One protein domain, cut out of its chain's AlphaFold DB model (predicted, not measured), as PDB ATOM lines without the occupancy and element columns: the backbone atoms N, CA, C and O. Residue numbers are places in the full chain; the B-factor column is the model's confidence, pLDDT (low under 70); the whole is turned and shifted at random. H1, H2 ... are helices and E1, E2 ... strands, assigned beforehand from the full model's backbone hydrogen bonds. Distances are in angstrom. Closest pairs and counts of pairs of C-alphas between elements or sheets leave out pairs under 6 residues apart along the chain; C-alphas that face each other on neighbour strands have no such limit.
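This is residues 171 to 285 of the 473 residues of the protein "Ribonuclease" of Perkinsela sp. CCAP 1560/4 (UniProt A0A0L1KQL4). A twisted sheet of four strands has two helices, H1 and H2, packed over one face, and no named helix covers the other face. H4 runs past the sheet beside the first residues of H2, and the short H3 lies at one end of the long axis. The 115 printed residues hold four named helices and four named strands, in the order E1 H1 E2 H2 E3 E4 H3 H4; the sheet, E1 E2 E4 E3, is mixed. The class is mixed, helices and strands, and the whole is compact, with a radius of gyration of the C-alphas of 13.9 A and spans of 42 by 27 by 19 A.

The sheet has edge strands E1, residues 171 to 175, and E3, residues 236 to 238, with E2, residues 200 to 205, and E4, residues 247 to 253, as inner strands. E1 and E2 are parallel, with N 172 and O 201 2.8 A apart. E2 and E4 are antiparallel, with N 202 and O 250 2.8 A apart. E3 and E4 form a hairpin, with N 253 and O 237 2.8 A apart. H1, residues 180 to 195, and H2, residues 210 to 230, lie on the same face, at heights over the sheet of 9.1 A and 7.6 A. E1, H1, E2 form a strand-helix-strand unit, two parallel neighbour strands with a helix between, and E2, H2, E3 a split one, with E4 between its strands; both crossovers are right-handed. H1 and H2 touch, closest at the C-alphas of Ser 187 and Ile 224, 4.7 A, at a steep tilt of 56 degrees. H4, residues 271 to 285, touches H2 at residues 210 to 214 alone, closest at the C-alphas of Ala 210 and Leu 282, 6.5 A, and is not on the sheet. H3, residues 260 to 263, touches no helix. Every O i to N i+4 pair is within hydrogen-bond range in H1 and H4, and 15 of 17 in H2; H3 is too short for one.

From first to last C-alpha, H2 measures 30.1 A, H1 22.2 A, H4 20.7 A, E4 19.7 A, E2 15.9 A, E1 13.2 A, E3 6.8 A and H3 5.0 A. E1 begins at C-alpha 171, (-4.209, -27.988, -40.010), and H4 ends at C-alpha 285, (6.655, -44.167, -23.456).

The C-alphas farthest apart, those of Gly 208 and Arg 258, are 42.3 A apart. The printed part has no cut, and no link is long. Mean pLDDT of the printed part is 74.8; 33 residues are under 70, among them residues 256 to 264.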
ATOM      1  N   VAL A 171      -5.082 -27.692 -41.146       77.81
ATOM      2  CA  VAL A 171      -4.209 -27.988 -40.010       77.81
ATOM      3  C   VAL A 171      -4.432 -26.979 -38.885       77.81
ATOM      4  O   VAL A 171      -4.130 -25.793 -39.029       77.81
ATOM      5  N   CYS A 172      -4.916 -27.460 -37.742       80.31
ATOM      6  CA  CYS A 172      -5.107 -26.681 -36.525       80.31
ATOM      7  C   CYS A 172      -4.124 -27.159 -35.444       80.31
ATOM      8  O   CYS A 172      -4.300 -28.225 -34.850       80.31
ATOM      9  N   ARG A 173      -3.062 -26.371 -35.218       81.12
ATOM     10  CA  ARG A 173      -1.983 -26.689 -34.270       81.12
ATOM     11  C   ARG A 173      -2.154 -25.976 -32.935       81.12
ATOM     12  O   ARG A 173      -2.335 -24.752 -32.875       81.12
ATOM     13  N   PHE A 174      -1.989 -26.742 -31.872       76.44
ATOM     14  CA  PHE A 174      -1.997 -26.312 -30.486       76.44
ATOM     15  C   PHE A 174      -0.668 -26.678 -29.829       76.44
ATOM     16  O   PHE A 174       0.014 -27.620 -30.236       76.44
ATOM     17  N   THR A 175      -0.302 -25.912 -28.813       72.06
ATOM     18  CA  THR A 175       0.845 -26.176 -27.942       72.06
ATOM     19  C   THR A 175       0.372 -26.527 -26.533       72.06
ATOM     20  O   THR A 175      -0.690 -26.060 -26.116       72.06
ATOM     21  N   GLY A 176       1.163 -27.287 -25.768       58.38
ATOM     22  CA  GLY A 176       0.856 -27.618 -24.366       58.38
ATOM     23  C   GLY A 176       0.602 -26.393 -23.471       58.38
ATOM     24  O   GLY A 176      -0.149 -26.473 -22.509       58.38
ATOM     25  N   SER A 177       1.165 -25.237 -23.835       59.03
ATOM     26  CA  SER A 177       0.994 -23.942 -23.165       59.03
ATOM     27  C   SER A 177      -0.072 -23.023 -23.787       59.03
ATOM     28  O   SER A 177      -0.077 -21.827 -23.497       59.03
ATOM     29  N   THR A 178      -0.932 -23.519 -24.686       58.81
ATOM     30  CA  THR A 178      -1.939 -22.661 -25.341       58.81
ATOM     31  C   THR A 178      -2.895 -22.090 -24.293       58.81
ATOM     32  O   THR A 178      -3.488 -22.844 -23.529       58.81
ATOM     33  N   HIS A 179      -3.070 -20.769 -24.270       65.62
ATOM     34  CA  HIS A 179      -4.022 -20.110 -23.378       65.62
ATOM     35  C   HIS A 179      -5.474 -20.364 -23.825       65.62
ATOM     36  O   HIS A 179      -5.742 -20.493 -25.022       65.62
ATOM     37  N   ASP A 180      -6.430 -20.378 -22.891       64.19
ATOM     38  CA  ASP A 180      -7.840 -20.691 -23.179       64.19
ATOM     39  C   ASP A 180      -8.458 -19.739 -24.231       64.19
ATOM     40  O   ASP A 180      -9.251 -20.168 -25.070       64.19
ATOM     41  N   PHE A 181      -8.048 -18.463 -24.260       60.31
ATOM     42  CA  PHE A 181      -8.461 -17.499 -25.297       60.31
ATOM     43  C   PHE A 181      -8.055 -17.948 -26.712       60.31
ATOM     44  O   PHE A 181      -8.888 -17.998 -27.624       60.31
ATOM     45  N   ASP A 182      -6.792 -18.339 -26.884       59.12
ATOM     46  CA  ASP A 182      -6.263 -18.810 -28.165       59.12
ATOM     47  C   ASP A 182      -6.867 -20.156 -28.554       59.12
ATOM     48  O   ASP A 182      -7.144 -20.397 -29.734       59.12
ATOM     49  N   MET A 183      -7.117 -21.029 -27.570       73.50
ATOM     50  CA  MET A 183      -7.837 -22.278 -27.804       73.50
ATOM     51  C   MET A 183      -9.220 -22.006 -28.384       73.50
ATOM     52  O   MET A 183      -9.600 -22.630 -29.376       73.50
ATOM     53  N   ASN A 184      -9.950 -21.050 -27.819       70.19
ATOM     54  CA  ASN A 184     -11.284 -20.677 -28.270       70.19
ATOM     55  C   ASN A 184     -11.258 -20.099 -29.699       70.19
ATOM     56  O   ASN A 184     -12.036 -20.522 -30.558       70.19
ATOM     57  N   HIS A 185     -10.308 -19.205 -30.001       73.31
ATOM     58  CA  HIS A 185     -10.148 -18.624 -31.340       73.31
ATOM     59  C   HIS A 185      -9.810 -19.683 -32.405       73.31
ATOM     60  O   HIS A 185     -10.461 -19.764 -33.453       73.31
ATOM     61  N   LYS A 186      -8.823 -20.548 -32.131       80.38
ATOM     62  CA  LYS A 186      -8.435 -21.649 -33.029       80.38
ATOM     63  C   LYS A 186      -9.569 -22.660 -33.214       80.38
ATOM     64  O   LYS A 186      -9.783 -23.150 -34.324       80.38
ATOM     65  N   SER A 187     -10.340 -22.916 -32.160       81.88
ATOM     66  CA  SER A 187     -11.499 -23.812 -32.200       81.88
ATOM     67  C   SER A 187     -12.641 -23.248 -33.044       81.88
ATOM     68  O   SER A 187     -13.233 -23.983 -33.833       81.88
ATOM     69  N   ALA A 188     -12.899 -21.937 -32.979       79.81
ATOM     70  CA  ALA A 188     -13.852 -21.267 -33.865       79.81
ATOM     71  C   ALA A 188     -13.441 -21.381 -35.344       79.81
ATOM     72  O   ALA A 188     -14.286 -21.603 -36.212       79.81
ATOM     73  N   LYS A 189     -12.139 -21.285 -35.642       79.19
ATOM     74  CA  LYS A 189     -11.611 -21.491 -36.997       79.19
ATOM     75  C   LYS A 189     -11.797 -22.936 -37.471       79.19
ATOM     76  O   LYS A 189     -12.288 -23.143 -38.579       79.19
ATOM     77  N   ALA A 190     -11.483 -23.920 -36.626       81.00
ATOM     78  CA  ALA A 190     -11.706 -25.336 -36.925       81.00
ATOM     79  C   ALA A 190     -13.191 -25.640 -37.197       81.00
ATOM     80  O   ALA A 190     -13.516 -26.284 -38.194       81.00
ATOM     81  N   ALA A 191     -14.097 -25.104 -36.377       81.75
ATOM     82  CA  ALA A 191     -15.536 -25.273 -36.556       81.75
ATOM     83  C   ALA A 191     -16.044 -24.659 -37.876       81.75
ATOM     84  O   ALA A 191     -16.824 -25.288 -38.593       81.75
ATOM     85  N   LYS A 192     -15.536 -23.480 -38.273       81.19
ATOM     86  CA  LYS A 192     -15.820 -22.885 -39.595       81.19
ATOM     87  C   LYS A 192     -15.334 -23.772 -40.749       81.19
ATOM     88  O   LYS A 192     -16.021 -23.880 -41.762       81.19
ATOM     89  N   CYS A 193     -14.173 -24.416 -40.620       79.50
ATOM     90  CA  CYS A 193     -13.671 -25.356 -41.629       79.50
ATOM     91  C   CYS A 193     -14.562 -26.602 -41.753       79.50
ATOM     92  O   CYS A 193     -14.894 -27.004 -42.870       79.50
ATOM     93  N   LEU A 194     -15.015 -27.158 -40.625       78.81
ATOM     94  CA  LEU A 194     -15.938 -28.299 -40.599       78.81
ATOM     95  C   LEU A 194     -17.297 -27.947 -41.217       78.81
ATOM     96  O   LEU A 194     -17.821 -28.714 -42.027       78.81
ATOM     97  N   PHE A 195     -17.818 -26.748 -40.933       80.12
ATOM     98  CA  PHE A 195     -19.018 -26.215 -41.584       80.12
ATOM     99  C   PHE A 195     -18.860 -26.144 -43.112       80.12
ATOM    100  O   PHE A 195     -19.729 -26.599 -43.856       80.12
ATOM    101  N   LYS A 196     -17.697 -25.685 -43.597       77.38
ATOM    102  CA  LYS A 196     -17.341 -25.656 -45.031       77.38
ATOM    103  C   LYS A 196     -17.058 -27.041 -45.637       77.38
ATOM    104  O   LYS A 196     -16.579 -27.126 -46.767       77.38
ATOM    105  N   LYS A 197     -17.359 -28.132 -44.923       75.69
ATOM    106  CA  LYS A 197     -17.129 -29.522 -45.347       75.69
ATOM    107  C   LYS A 197     -15.659 -29.805 -45.697       75.69
ATOM    108  O   LYS A 197     -15.375 -30.594 -46.597       75.69
ATOM    109  N   CYS A 198     -14.734 -29.181 -44.966       79.00
ATOM    110  CA  CYS A 198     -13.300 -29.441 -45.038       79.00
ATOM    111  C   CYS A 198     -12.866 -30.296 -43.830       79.00
ATOM    112  O   CYS A 198     -13.235 -29.954 -42.702       79.00
ATOM    113  N   PRO A 199     -12.116 -31.399 -44.027       80.88
ATOM    114  CA  PRO A 199     -11.552 -32.156 -42.914       80.88
ATOM    115  C   PRO A 199     -10.529 -31.309 -42.154       80.88
ATOM    116  O   PRO A 199      -9.828 -30.487 -42.743       80.88
ATOM    117  N   VAL A 200     -10.432 -31.514 -40.842       81.62
ATOM    118  CA  VAL A 200      -9.509 -30.775 -39.968       81.62
ATOM    119  C   VAL A 200      -8.512 -31.745 -39.349       81.62
ATOM    120  O   VAL A 200      -8.909 -32.732 -38.742       81.62
ATOM    121  N   PHE A 201      -7.221 -31.453 -39.474       83.38
ATOM    122  CA  PHE A 201      -6.158 -32.117 -38.727       83.38
ATOM    123  C   PHE A 201      -5.913 -31.348 -37.432       83.38
ATOM    124  O   PHE A 201      -5.472 -30.196 -37.459       83.38
ATOM    125  N   LEU A 202      -6.227 -31.971 -36.304       85.06
ATOM    126  CA  LEU A 202      -5.937 -31.446 -34.978       85.06
ATOM    127  C   LEU A 202      -4.615 -32.018 -34.497       85.06
ATOM    128  O   LEU A 202      -4.445 -33.232 -34.490       85.06
ATOM    129  N   CYS A 203      -3.714 -31.154 -34.049       86.62
ATOM    130  CA  CYS A 203      -2.419 -31.566 -33.526       86.62
ATOM    131  C   CYS A 203      -2.060 -30.725 -32.302       86.62
ATOM    132  O   CYS A 203      -2.150 -29.496 -32.333       86.62
ATOM    133  N   LEU A 204      -1.667 -31.400 -31.230       78.62
ATOM    134  CA  LEU A 204      -1.096 -30.831 -30.023       78.62
ATOM    135  C   LEU A 204       0.392 -31.182 -29.999       78.62
ATOM    136  O   LEU A 204       0.749 -32.339 -30.170       78.62
ATOM    137  N   THR A 205       1.238 -30.184 -29.772       75.38
ATOM    138  CA  THR A 205       2.706 -30.298 -29.723       75.38
ATOM    139  C   THR A 205       3.246 -29.601 -28.476       75.38
ATOM    140  O   THR A 205       2.500 -28.910 -27.779       75.38
ATOM    141  N   ASN A 206       4.543 -29.727 -28.185       59.94
ATOM    142  CA  ASN A 206       5.209 -28.982 -27.105       59.94
ATOM    143  C   ASN A 206       4.530 -29.139 -25.727       59.94
ATOM    144  O   ASN A 206       4.414 -28.174 -24.968       59.94
ATOM    145  N   PHE A 207       4.041 -30.340 -25.421       60.28
ATOM    146  CA  PHE A 207       3.579 -30.732 -24.088       60.28
ATOM    147  C   PHE A 207       4.693 -31.500 -23.362       60.28
ATOM    148  O   PHE A 207       5.575 -32.070 -24.007       60.28
ATOM    149  N   GLY A 208       4.713 -31.466 -22.025       54.19
ATOM    150  CA  GLY A 208       5.776 -32.094 -21.237       54.19
ATOM    151  C   GLY A 208       5.727 -33.613 -21.317       54.19
ATOM    152  O   GLY A 208       6.616 -34.238 -21.886       54.19
ATOM    153  N   THR A 209       4.673 -34.212 -20.788       56.56
ATOM    154  CA  THR A 209       4.457 -35.665 -20.816       56.56
ATOM    155  C   THR A 209       3.112 -35.981 -21.452       56.56
ATOM    156  O   THR A 209       2.238 -35.111 -21.518       56.56
ATOM    157  N   ALA A 210       2.895 -37.225 -21.891       60.75
ATOM    158  CA  ALA A 210       1.567 -37.644 -22.340       60.75
ATOM    159  C   ALA A 210       0.495 -37.372 -21.259       60.75
ATOM    160  O   ALA A 210      -0.601 -36.909 -21.575       60.75
ATOM    161  N   ALA A 211       0.837 -37.546 -19.975       59.56
ATOM    162  CA  ALA A 211      -0.043 -37.244 -18.842       59.56
ATOM    163  C   ALA A 211      -0.487 -35.768 -18.773       59.56
ATOM    164  O   ALA A 211      -1.616 -35.497 -18.374       59.56
ATOM    165  N   GLU A 212       0.356 -34.823 -19.199       62.94
ATOM    166  CA  GLU A 212       0.002 -33.401 -19.319       62.94
ATOM    167  C   GLU A 212      -0.708 -33.083 -20.645       62.94
ATOM    168  O   GLU A 212      -1.614 -32.250 -20.695       62.94
ATOM    169  N   GLY A 213      -0.310 -33.754 -21.730       65.50
ATOM    170  CA  GLY A 213      -0.827 -33.516 -23.075       65.50
ATOM    171  C   GLY A 213      -2.284 -33.947 -23.254       65.50
ATOM    172  O   GLY A 213      -3.083 -33.198 -23.812       65.50
ATOM    173  N   PHE A 214      -2.674 -35.123 -22.751       77.69
ATOM    174  CA  PHE A 214      -4.036 -35.648 -22.927       77.69
ATOM    175  C   PHE A 214      -5.141 -34.790 -22.270       77.69
ATOM    176  O   PHE A 214      -6.169 -34.578 -22.918       77.69
ATOM    177  N   PRO A 215      -4.970 -34.231 -21.056       78.19
ATOM    178  CA  PRO A 215      -5.912 -33.260 -20.490       78.19
ATOM    179  C   PRO A 215      -6.062 -31.985 -21.331       78.19
ATOM    180  O   PRO A 215      -7.173 -31.490 -21.528       78.19
ATOM    181  N   VAL A 216      -4.957 -31.463 -21.876       75.44
ATOM    182  CA  VAL A 216      -4.977 -30.305 -22.785       75.44
ATOM    183  C   VAL A 216      -5.711 -30.660 -24.079       75.44
ATOM    184  O   VAL A 216      -6.557 -29.899 -24.547       75.44
ATOM    185  N   PHE A 217      -5.464 -31.852 -24.615       83.56
ATOM    186  CA  PHE A 217      -6.138 -32.374 -25.798       83.56
ATOM    187  C   PHE A 217      -7.652 -32.555 -25.580       83.56
ATOM    188  O   PHE A 217      -8.451 -32.156 -26.426       83.56
ATOM    189  N   GLN A 218      -8.077 -33.062 -24.417       84.81
ATOM    190  CA  GLN A 218      -9.493 -33.117 -24.027       84.81
ATOM    191  C   GLN A 218     -10.126 -31.725 -23.976       84.81
ATOM    192  O   GLN A 218     -11.233 -31.521 -24.479       84.81
ATOM    193  N   ARG A 219      -9.411 -30.750 -23.407       81.69
ATOM    194  CA  ARG A 219      -9.869 -29.361 -23.347       81.69
ATOM    195  C   ARG A 219     -10.033 -28.762 -24.746       81.69
ATOM    196  O   ARG A 219     -11.050 -28.124 -25.015       81.69
ATOM    197  N   MET A 220      -9.099 -29.022 -25.663       86.31
ATOM    198  CA  MET A 220      -9.210 -28.618 -27.071       86.31
ATOM    199  C   MET A 220     -10.464 -29.196 -27.737       86.31
ATOM    200  O   MET A 220     -11.212 -28.461 -28.380       86.31
ATOM    201  N   LEU A 221     -10.725 -30.497 -27.558       89.50
ATOM    202  CA  LEU A 221     -11.938 -31.140 -28.074       89.50
ATOM    203  C   LEU A 221     -13.197 -30.476 -27.509       89.50
ATOM    204  O   LEU A 221     -14.116 -30.164 -28.265       89.50
ATOM    205  N   TRP A 222     -13.218 -30.163 -26.214       89.06
ATOM    206  CA  TRP A 222     -14.333 -29.442 -25.607       89.06
ATOM    207  C   TRP A 222     -14.567 -28.070 -26.259       89.06
ATOM    208  O   TRP A 222     -15.691 -27.790 -26.678       89.06
ATOM    209  N   PHE A 223     -13.527 -27.248 -26.445       85.19
ATOM    210  CA  PHE A 223     -13.660 -25.942 -27.110       85.19
ATOM    211  C   PHE A 223     -14.162 -26.064 -28.555       85.19
ATOM    212  O   PHE A 223     -15.022 -25.289 -28.980       85.19
ATOM    213  N   ILE A 224     -13.686 -27.062 -29.304       88.19
ATOM    214  CA  ILE A 224     -14.155 -27.332 -30.669       88.19
ATOM    215  C   ILE A 224     -15.626 -27.746 -30.662       88.19
ATOM    216  O   ILE A 224     -16.402 -27.243 -31.472       88.19
ATOM    217  N   LYS A 225     -16.041 -28.609 -29.727       88.75
ATOM    218  CA  LYS A 225     -17.448 -29.000 -29.569       88.75
ATOM    219  C   LYS A 225     -18.329 -27.779 -29.317       88.75
ATOM    220  O   LYS A 225     -19.330 -27.608 -30.006       88.75
ATOM    221  N   GLN A 226     -17.935 -26.908 -28.386       85.81
ATOM    222  CA  GLN A 226     -18.682 -25.684 -28.080       85.81
ATOM    223  C   GLN A 226     -18.766 -24.741 -29.287       85.81
ATOM    224  O   GLN A 226     -19.829 -24.189 -29.568       85.81
ATOM    225  N   ALA A 227     -17.675 -24.586 -30.041       83.75
ATOM    226  CA  ALA A 227     -17.661 -23.776 -31.256       83.75
ATOM    227  C   ALA A 227     -18.579 -24.347 -32.355       83.75
ATOM    228  O   ALA A 227     -19.318 -23.591 -32.987       83.75
ATOM    229  N   CYS A 228     -18.584 -25.669 -32.553       82.31
ATOM    230  CA  CYS A 228     -19.470 -26.334 -33.512       82.31
ATOM    231  C   CYS A 228     -20.953 -26.225 -33.120       82.31
ATOM    232  O   CYS A 228     -21.789 -25.992 -33.992       82.31
ATOM    233  N   ILE A 229     -21.281 -26.336 -31.824       81.00
ATOM    234  CA  ILE A 229     -22.654 -26.161 -31.312       81.00
ATOM    235  C   ILE A 229     -23.155 -24.738 -31.594       81.00
ATOM    236  O   ILE A 229     -24.262 -24.565 -32.104       81.00
ATOM    237  N   LYS A 230     -22.330 -23.715 -31.326       78.19
ATOM    238  CA  LYS A 230     -22.679 -22.306 -31.585       78.19
ATOM    239  C   LYS A 230     -22.959 -22.025 -33.062       78.19
ATOM    240  O   LYS A 230     -23.836 -21.226 -33.371       78.19
ATOM    241  N   LEU A 231     -22.243 -22.694 -33.966       72.38
ATOM    242  CA  LEU A 231     -22.395 -22.543 -35.416       72.38
ATOM    243  C   LEU A 231     -23.529 -23.388 -36.021       72.38
ATOM    244  O   LEU A 231     -23.566 -23.488 -37.243       72.38
ATOM    245  N   LYS A 232     -24.409 -23.993 -35.196       65.06
ATOM    246  CA  LYS A 232     -25.651 -24.706 -35.573       65.06
ATOM    247  C   LYS A 232     -25.615 -25.242 -37.016       65.06
ATOM    248  O   LYS A 232     -26.190 -24.581 -37.866       65.06
ATOM    249  N   LEU A 233     -24.908 -26.361 -37.275       59.50
ATOM    250  CA  LEU A 233     -24.811 -27.152 -38.546       59.50
ATOM    251  C   LEU A 233     -23.400 -27.746 -38.793       59.50
ATOM    252  O   LEU A 233     -23.178 -28.447 -39.782       59.50
ATOM    253  N   ALA A 234     -22.431 -27.497 -37.909       63.19
ATOM    254  CA  ALA A 234     -21.080 -28.058 -37.997       63.19
ATOM    255  C   ALA A 234     -20.962 -29.432 -37.301       63.19
ATOM    256  O   ALA A 234     -20.122 -29.605 -36.418       63.19
ATOM    257  N   GLY A 235     -21.810 -30.404 -37.660       72.25
ATOM    258  CA  GLY A 235     -21.604 -31.798 -37.248       72.25
ATOM    259  C   GLY A 235     -20.279 -32.339 -37.789       72.25
ATOM    260  O   GLY A 235     -19.787 -31.857 -38.813       72.25
ATOM    261  N   HIS A 236     -19.687 -33.321 -37.106       84.88
ATOM    262  CA  HIS A 236     -18.454 -34.001 -37.515       84.88
ATOM    263  C   HIS A 236     -18.206 -35.282 -36.715       84.88
ATOM    264  O   HIS A 236     -18.724 -35.461 -35.613       84.88
ATOM    265  N   ILE A 237     -17.357 -36.150 -37.264       85.38
ATOM    266  CA  ILE A 237     -16.920 -37.404 -36.647       85.38
ATOM    267  C   ILE A 237     -15.403 -37.358 -36.461       85.38
ATOM    268  O   ILE A 237     -14.665 -37.027 -37.391       85.38
ATOM    269  N   SER A 238     -14.927 -37.672 -35.259       85.06
ATOM    270  CA  SER A 238     -13.500 -37.833 -34.985       85.06
ATOM    271  C   SER A 238     -12.974 -39.169 -35.510       85.06
ATOM    272  O   SER A 238     -13.577 -40.212 -35.260       85.06
ATOM    273  N   GLY A 239     -11.820 -39.141 -36.170       78.19
ATOM    274  CA  GLY A 239     -11.008 -40.324 -36.429       78.19
ATOM    275  C   GLY A 239     -10.306 -40.850 -35.166       78.19
ATOM    276  O   GLY A 239     -10.494 -40.301 -34.074       78.19
ATOM    277  N   PRO A 240      -9.489 -41.907 -35.307       79.75
ATOM    278  CA  PRO A 240      -8.705 -42.450 -34.202       79.75
ATOM    279  C   PRO A 240      -7.731 -41.412 -33.629       79.75
ATOM    280  O   PRO A 240      -7.256 -40.515 -34.332       79.75
ATOM    281  N   ILE A 241      -7.453 -41.537 -32.329       84.12
ATOM    282  CA  ILE A 241      -6.421 -40.752 -31.652       84.12
ATOM    283  C   ILE A 241      -5.079 -41.406 -31.946       84.12
ATOM    284  O   ILE A 241      -4.902 -42.596 -31.691       84.12
ATOM    285  N   HIS A 242      -4.135 -40.608 -32.421       80.88
ATOM    286  CA  HIS A 242      -2.744 -40.999 -32.546       80.88
ATOM    287  C   HIS A 242      -1.916 -40.173 -31.568       80.88
ATOM    288  O   HIS A 242      -2.160 -38.979 -31.379       80.88
ATOM    289  N   ALA A 243      -0.952 -40.812 -30.920       77.31
ATOM    290  CA  ALA A 243      -0.061 -40.159 -29.979       77.31
ATOM    291  C   ALA A 243       1.359 -40.674 -30.188       77.31
ATOM    292  O   ALA A 243       1.572 -41.868 -30.370       77.31
ATOM    293  N   SER A 244       2.314 -39.759 -30.150       70.75
ATOM    294  CA  SER A 244       3.745 -40.023 -30.134       70.75
ATOM    295  C   SER A 244       4.375 -39.301 -28.940       70.75
ATOM    296  O   SER A 244       3.692 -38.644 -28.148       70.75
ATOM    297  N   TYR A 245       5.695 -39.406 -28.802       61.09
ATOM    298  CA  TYR A 245       6.447 -38.681 -27.777       61.09
ATOM    299  C   TYR A 245       6.329 -37.146 -27.886       61.09
ATOM    300  O   TYR A 245       6.422 -36.448 -26.874       61.09
ATOM    301  N   GLU A 246       6.148 -36.620 -29.100       64.44
ATOM    302  CA  GLU A 246       6.198 -35.176 -29.381       64.44
ATOM    303  C   GLU A 246       4.835 -34.575 -29.735       64.44
ATOM    304  O   GLU A 246       4.627 -33.367 -29.580       64.44
ATOM    305  N   GLU A 247       3.901 -35.406 -30.202       79.31
ATOM    306  CA  GLU A 247       2.619 -34.953 -30.724       79.31
ATOM    307  C   GLU A 247       1.448 -35.866 -30.339       79.31
ATOM    308  O   GLU A 247       1.563 -37.086 -30.304       79.31
ATOM    309  N   ILE A 248       0.285 -35.262 -30.091       79.19
ATOM    310  CA  ILE A 248      -1.007 -35.957 -30.025       79.19
ATOM    311  C   ILE A 248      -1.868 -35.378 -31.135       79.19
ATOM    312  O   ILE A 248      -2.043 -34.159 -31.208       79.19
ATOM    313  N   TRP A 249      -2.415 -36.218 -32.004       85.94
ATOM    314  CA  TRP A 249      -3.160 -35.744 -33.161       85.94
ATOM    315  C   TRP A 249      -4.344 -36.628 -33.534       85.94
ATOM    316  O   TRP A 249      -4.447 -37.798 -33.168       85.94
ATOM    317  N   MET A 250      -5.278 -36.026 -34.264       83.25
ATOM    318  CA  MET A 250      -6.412 -36.718 -34.861       83.25
ATOM    319  C   MET A 250      -6.979 -35.944 -36.047       83.25
ATOM    320  O   MET A 250      -6.772 -34.738 -36.189       83.25
ATOM    321  N   TYR A 251      -7.791 -36.624 -36.848       82.69
ATOM    322  CA  TYR A 251      -8.588 -35.993 -37.891       82.69
ATOM    323  C   TYR A 251     -10.042 -35.830 -37.456       82.69
ATOM    324  O   TYR A 251     -10.620 -36.725 -36.844       82.69
ATOM    325  N   LEU A 252     -10.650 -34.703 -37.811       84.69
ATOM    326  CA  LEU A 252     -12.090 -34.482 -37.735       84.69
ATOM    327  C   LEU A 252     -12.667 -34.446 -39.147       84.69
ATOM    328  O   LEU A 252     -12.220 -33.666 -39.994       84.69
ATOM    329  N   TYR A 253     -13.686 -35.264 -39.378       82.44
ATOM    330  CA  TYR A 253     -14.321 -35.425 -40.676       82.44
ATOM    331  C   TYR A 253     -15.729 -34.826 -40.669       82.44
ATOM    332  O   TYR A 253     -16.548 -35.199 -39.826       82.44
ATOM    333  N   PRO A 254     -16.050 -33.914 -41.598       81.19
ATOM    334  CA  PRO A 254     -17.401 -33.398 -41.734       81.19
ATOM    335  C   PRO A 254     -18.345 -34.483 -42.295       81.19
ATOM    336  O   PRO A 254     -17.912 -35.349 -43.056       81.19
ATOM    337  N   PRO A 255     -19.648 -34.430 -41.979       72.75
ATOM    338  CA  PRO A 255     -20.609 -35.443 -42.376       72.75
ATOM    339  C   PRO A 255     -20.866 -35.398 -43.881       72.75
ATOM    340  O   PRO A 255     -20.998 -34.321 -44.484       72.75
ATOM    341  N   ASN A 256     -20.950 -36.591 -44.475       66.44
ATOM    342  CA  ASN A 256     -21.247 -36.787 -45.889       66.44
ATOM    343  C   ASN A 256     -22.688 -36.351 -46.197       66.44
ATOM    344  O   ASN A 256     -23.613 -36.657 -45.451       66.44
ATOM    345  N   LYS A 257     -22.860 -35.631 -47.313       57.19
ATOM    346  CA  LYS A 257     -24.027 -34.803 -47.698       57.19
ATOM    347  C   LYS A 257     -25.403 -35.504 -47.827       57.19
ATOM    348  O   LYS A 257     -26.285 -34.932 -48.449       57.19
ATOM    349  N   ARG A 258     -25.615 -36.715 -47.308       53.94
ATOM    350  CA  ARG A 258     -26.834 -37.499 -47.576       53.94
ATOM    351  C   ARG A 258     -27.878 -37.543 -46.458       53.94
ATOM    352  O   ARG A 258     -28.994 -37.912 -46.774       53.94
ATOM    353  N   ASN A 259     -27.574 -37.140 -45.220       52.28
ATOM    354  CA  ASN A 259     -28.549 -37.187 -44.119       52.28
ATOM    355  C   ASN A 259     -28.496 -35.939 -43.226       52.28
ATOM    356  O   ASN A 259     -27.462 -35.646 -42.625       52.28
ATOM    357  N   GLU A 260     -29.630 -35.249 -43.080       54.81
ATOM    358  CA  GLU A 260     -29.791 -34.082 -42.197       54.81
ATOM    359  C   GLU A 260     -29.585 -34.436 -40.719       54.81
ATOM    360  O   GLU A 260     -28.885 -33.716 -40.012       54.81
ATOM    361  N   ALA A 261     -30.042 -35.612 -40.278       55.25
ATOM    362  CA  ALA A 261     -29.787 -36.116 -38.923       55.25
ATOM    363  C   ALA A 261     -28.283 -36.285 -38.614       55.25
ATOM    364  O   ALA A 261     -27.838 -36.066 -37.489       55.25
ATOM    365  N   VAL A 262     -27.473 -36.621 -39.625       55.34
ATOM    366  CA  VAL A 262     -26.016 -36.795 -39.491       55.34
ATOM    367  C   VAL A 262     -25.285 -35.447 -39.585       55.34
ATOM    368  O   VAL A 262     -24.173 -35.308 -39.080       55.34
ATOM    369  N   ASN A 263     -25.912 -34.414 -40.165       57.22
ATOM    370  CA  ASN A 263     -25.324 -33.075 -40.289       57.22
ATOM    371  C   ASN A 263     -25.196 -32.328 -38.951       57.22
ATOM    372  O   ASN A 263     -24.377 -31.414 -38.858       57.22
ATOM    373  N   HIS A 264     -25.950 -32.727 -37.924       64.19
ATOM    374  CA  HIS A 264     -25.899 -32.125 -36.586       64.19
ATOM    375  C   HIS A 264     -25.162 -32.982 -35.547       64.19
ATOM    376  O   HIS A 264     -24.939 -32.528 -34.424       64.19
ATOM    377  N   LEU A 265     -24.754 -34.204 -35.904       77.69
ATOM    378  CA  LEU A 265     -24.073 -35.113 -34.987       77.69
ATOM    379  C   LEU A 265     -22.618 -34.671 -34.772       77.69
ATOM    380  O   LEU A 265     -21.842 -34.595 -35.721       77.69
ATOM    381  N   ILE A 266     -22.240 -34.407 -33.517       83.62
ATOM    382  CA  ILE A 266     -20.847 -34.182 -33.108       83.62
ATOM    383  C   ILE A 266     -20.377 -35.414 -32.337       83.62
ATOM    384  O   ILE A 266     -20.758 -35.611 -31.182       83.62
ATOM    385  N   GLN A 267     -19.530 -36.224 -32.967       84.94
ATOM    386  CA  GLN A 267     -18.974 -37.433 -32.373       84.94
ATOM    387  C   GLN A 267     -17.487 -37.232 -32.086       84.94
ATOM    388  O   GLN A 267     -16.662 -37.172 -32.996       84.94
ATOM    389  N   HIS A 268     -17.161 -37.081 -30.802       88.06
ATOM    390  CA  HIS A 268     -15.789 -37.061 -30.284       88.06
ATOM    391  C   HIS A 268     -15.471 -38.408 -29.626       88.06
ATOM    392  O   HIS A 268     -16.407 -39.137 -29.280       88.06
ATOM    393  N   PRO A 269     -14.188 -38.744 -29.403       84.81
ATOM    394  CA  PRO A 269     -13.827 -39.938 -28.652       84.81
ATOM    395  C   PRO A 269     -14.440 -39.888 -27.254       84.81
ATOM    396  O   PRO A 269     -14.463 -38.834 -26.613       84.81
ATOM    397  N   SER A 270     -14.926 -41.029 -26.772       85.38
ATOM    398  CA  SER A 270     -15.427 -41.125 -25.404       85.38
ATOM    399  C   SER A 270     -14.287 -40.971 -24.398       85.38
ATOM    400  O   SER A 270     -13.117 -41.217 -24.703       85.38
ATOM    401  N   GLU A 271     -14.624 -40.612 -23.161       82.88
ATOM    402  CA  GLU A 271     -13.635 -40.495 -22.088       82.88
ATOM    403  C   GLU A 271     -12.866 -41.809 -21.869       82.88
ATOM    404  O   GLU A 271     -11.662 -41.785 -21.623       82.88
ATOM    405  N   ALA A 272     -13.531 -42.959 -22.033       81.31
ATOM    406  CA  ALA A 272     -12.900 -44.274 -21.960       81.31
ATOM    407  C   ALA A 272     -11.861 -44.486 -23.074       81.31
ATOM    408  O   ALA A 272     -10.763 -44.966 -22.795       81.31
ATOM    409  N   VAL A 273     -12.166 -44.073 -24.312       85.75
ATOM    410  CA  VAL A 273     -11.219 -44.140 -25.440       85.75
ATOM    411  C   VAL A 273     -10.008 -43.249 -25.180       85.75
ATOM    412  O   VAL A 273      -8.880 -43.671 -25.414       85.75
ATOM    413  N   ILE A 274     -10.219 -42.045 -24.639       82.25
ATOM    414  CA  ILE A 274      -9.112 -41.143 -24.308       82.25
ATOM    415  C   ILE A 274      -8.264 -41.728 -23.176       82.25
ATOM    416  O   ILE A 274      -7.052 -41.790 -23.323       82.25
ATOM    417  N   LYS A 275      -8.872 -42.231 -22.094       76.69
ATOM    418  CA  LYS A 275      -8.148 -42.882 -20.984       76.69
ATOM    419  C   LYS A 275      -7.327 -44.081 -21.452       76.69
ATOM    420  O   LYS A 275      -6.197 -44.253 -21.001       76.69
ATOM    421  N   GLN A 276      -7.874 -44.890 -22.357       81.38
ATOM    422  CA  GLN A 276      -7.154 -46.022 -22.929       81.38
ATOM    423  C   GLN A 276      -5.984 -45.557 -23.805       81.38
ATOM    424  O   GLN A 276      -4.890 -46.094 -23.667       81.38
ATOM    425  N   ALA A 277      -6.177 -44.532 -24.645       79.38
ATOM    426  CA  ALA A 277      -5.100 -43.941 -25.440       79.38
ATOM    427  C   ALA A 277      -3.992 -43.349 -24.552       79.38
ATOM    428  O   ALA A 277      -2.814 -43.589 -24.810       79.38
ATOM    429  N   THR A 278      -4.352 -42.659 -23.462       76.50
ATOM    430  CA  THR A 278      -3.397 -42.178 -22.454       76.50
ATOM    431  C   THR A 278      -2.616 -43.339 -21.846       76.50
ATOM    432  O   THR A 278      -1.395 -43.283 -21.782       76.50
ATOM    433  N   LYS A 279      -3.303 -44.402 -21.408       70.56
ATOM    434  CA  LYS A 279      -2.669 -45.564 -20.772       70.56
ATOM    435  C   LYS A 279      -1.714 -46.282 -21.726       70.56
ATOM    436  O   LYS A 279      -0.598 -46.587 -21.324       70.56
ATOM    437  N   ASN A 280      -2.143 -46.521 -22.965       74.94
ATOM    438  CA  ASN A 280      -1.315 -47.151 -23.991       74.94
ATOM    439  C   ASN A 280      -0.073 -46.304 -24.272       74.94
ATOM    440  O   ASN A 280       1.033 -46.822 -24.208       74.94
ATOM    441  N   ARG A 281      -0.237 -44.990 -24.471       78.88
ATOM    442  CA  ARG A 281       0.897 -44.104 -24.742       78.88
ATOM    443  C   ARG A 281       1.864 -44.007 -23.567       78.88
ATOM    444  O   ARG A 281       3.063 -43.969 -23.789       78.88
ATOM    445  N   LEU A 282       1.367 -43.974 -22.330       65.94
ATOM    446  CA  LEU A 282       2.222 -43.988 -21.138       65.94
ATOM    447  C   LEU A 282       3.011 -45.297 -21.018       65.94
ATOM    448  O   LEU A 282       4.160 -45.269 -20.589       65.94
ATOM    449  N   GLN A 283       2.407 -46.427 -21.397       66.62
ATOM    450  CA  GLN A 283       3.091 -47.717 -21.424       66.62
ATOM    451  C   GLN A 283       4.148 -47.766 -22.534       66.62
ATOM    452  O   GLN A 283       5.284 -48.128 -22.262       66.62
ATOM    453  N   GLU A 284       3.819 -47.326 -23.749       68.31
ATOM    454  CA  GLU A 284       4.779 -47.230 -24.857       68.31
ATOM    455  C   GLU A 284       5.926 -46.262 -24.539       68.31
ATOM    456  O   GLU A 284       7.079 -46.560 -24.819       68.31
ATOM    457  N   GLU A 285       5.636 -45.115 -23.916       58.62
ATOM    458  CA  GLU A 285       6.655 -44.167 -23.456       58.62
ATOM    459  C   GLU A 285       7.578 -44.821 -22.418       58.62
ATOM    460  O   GLU A 285       8.792 -44.639 -22.479       58.62
TER     461      GLU A 285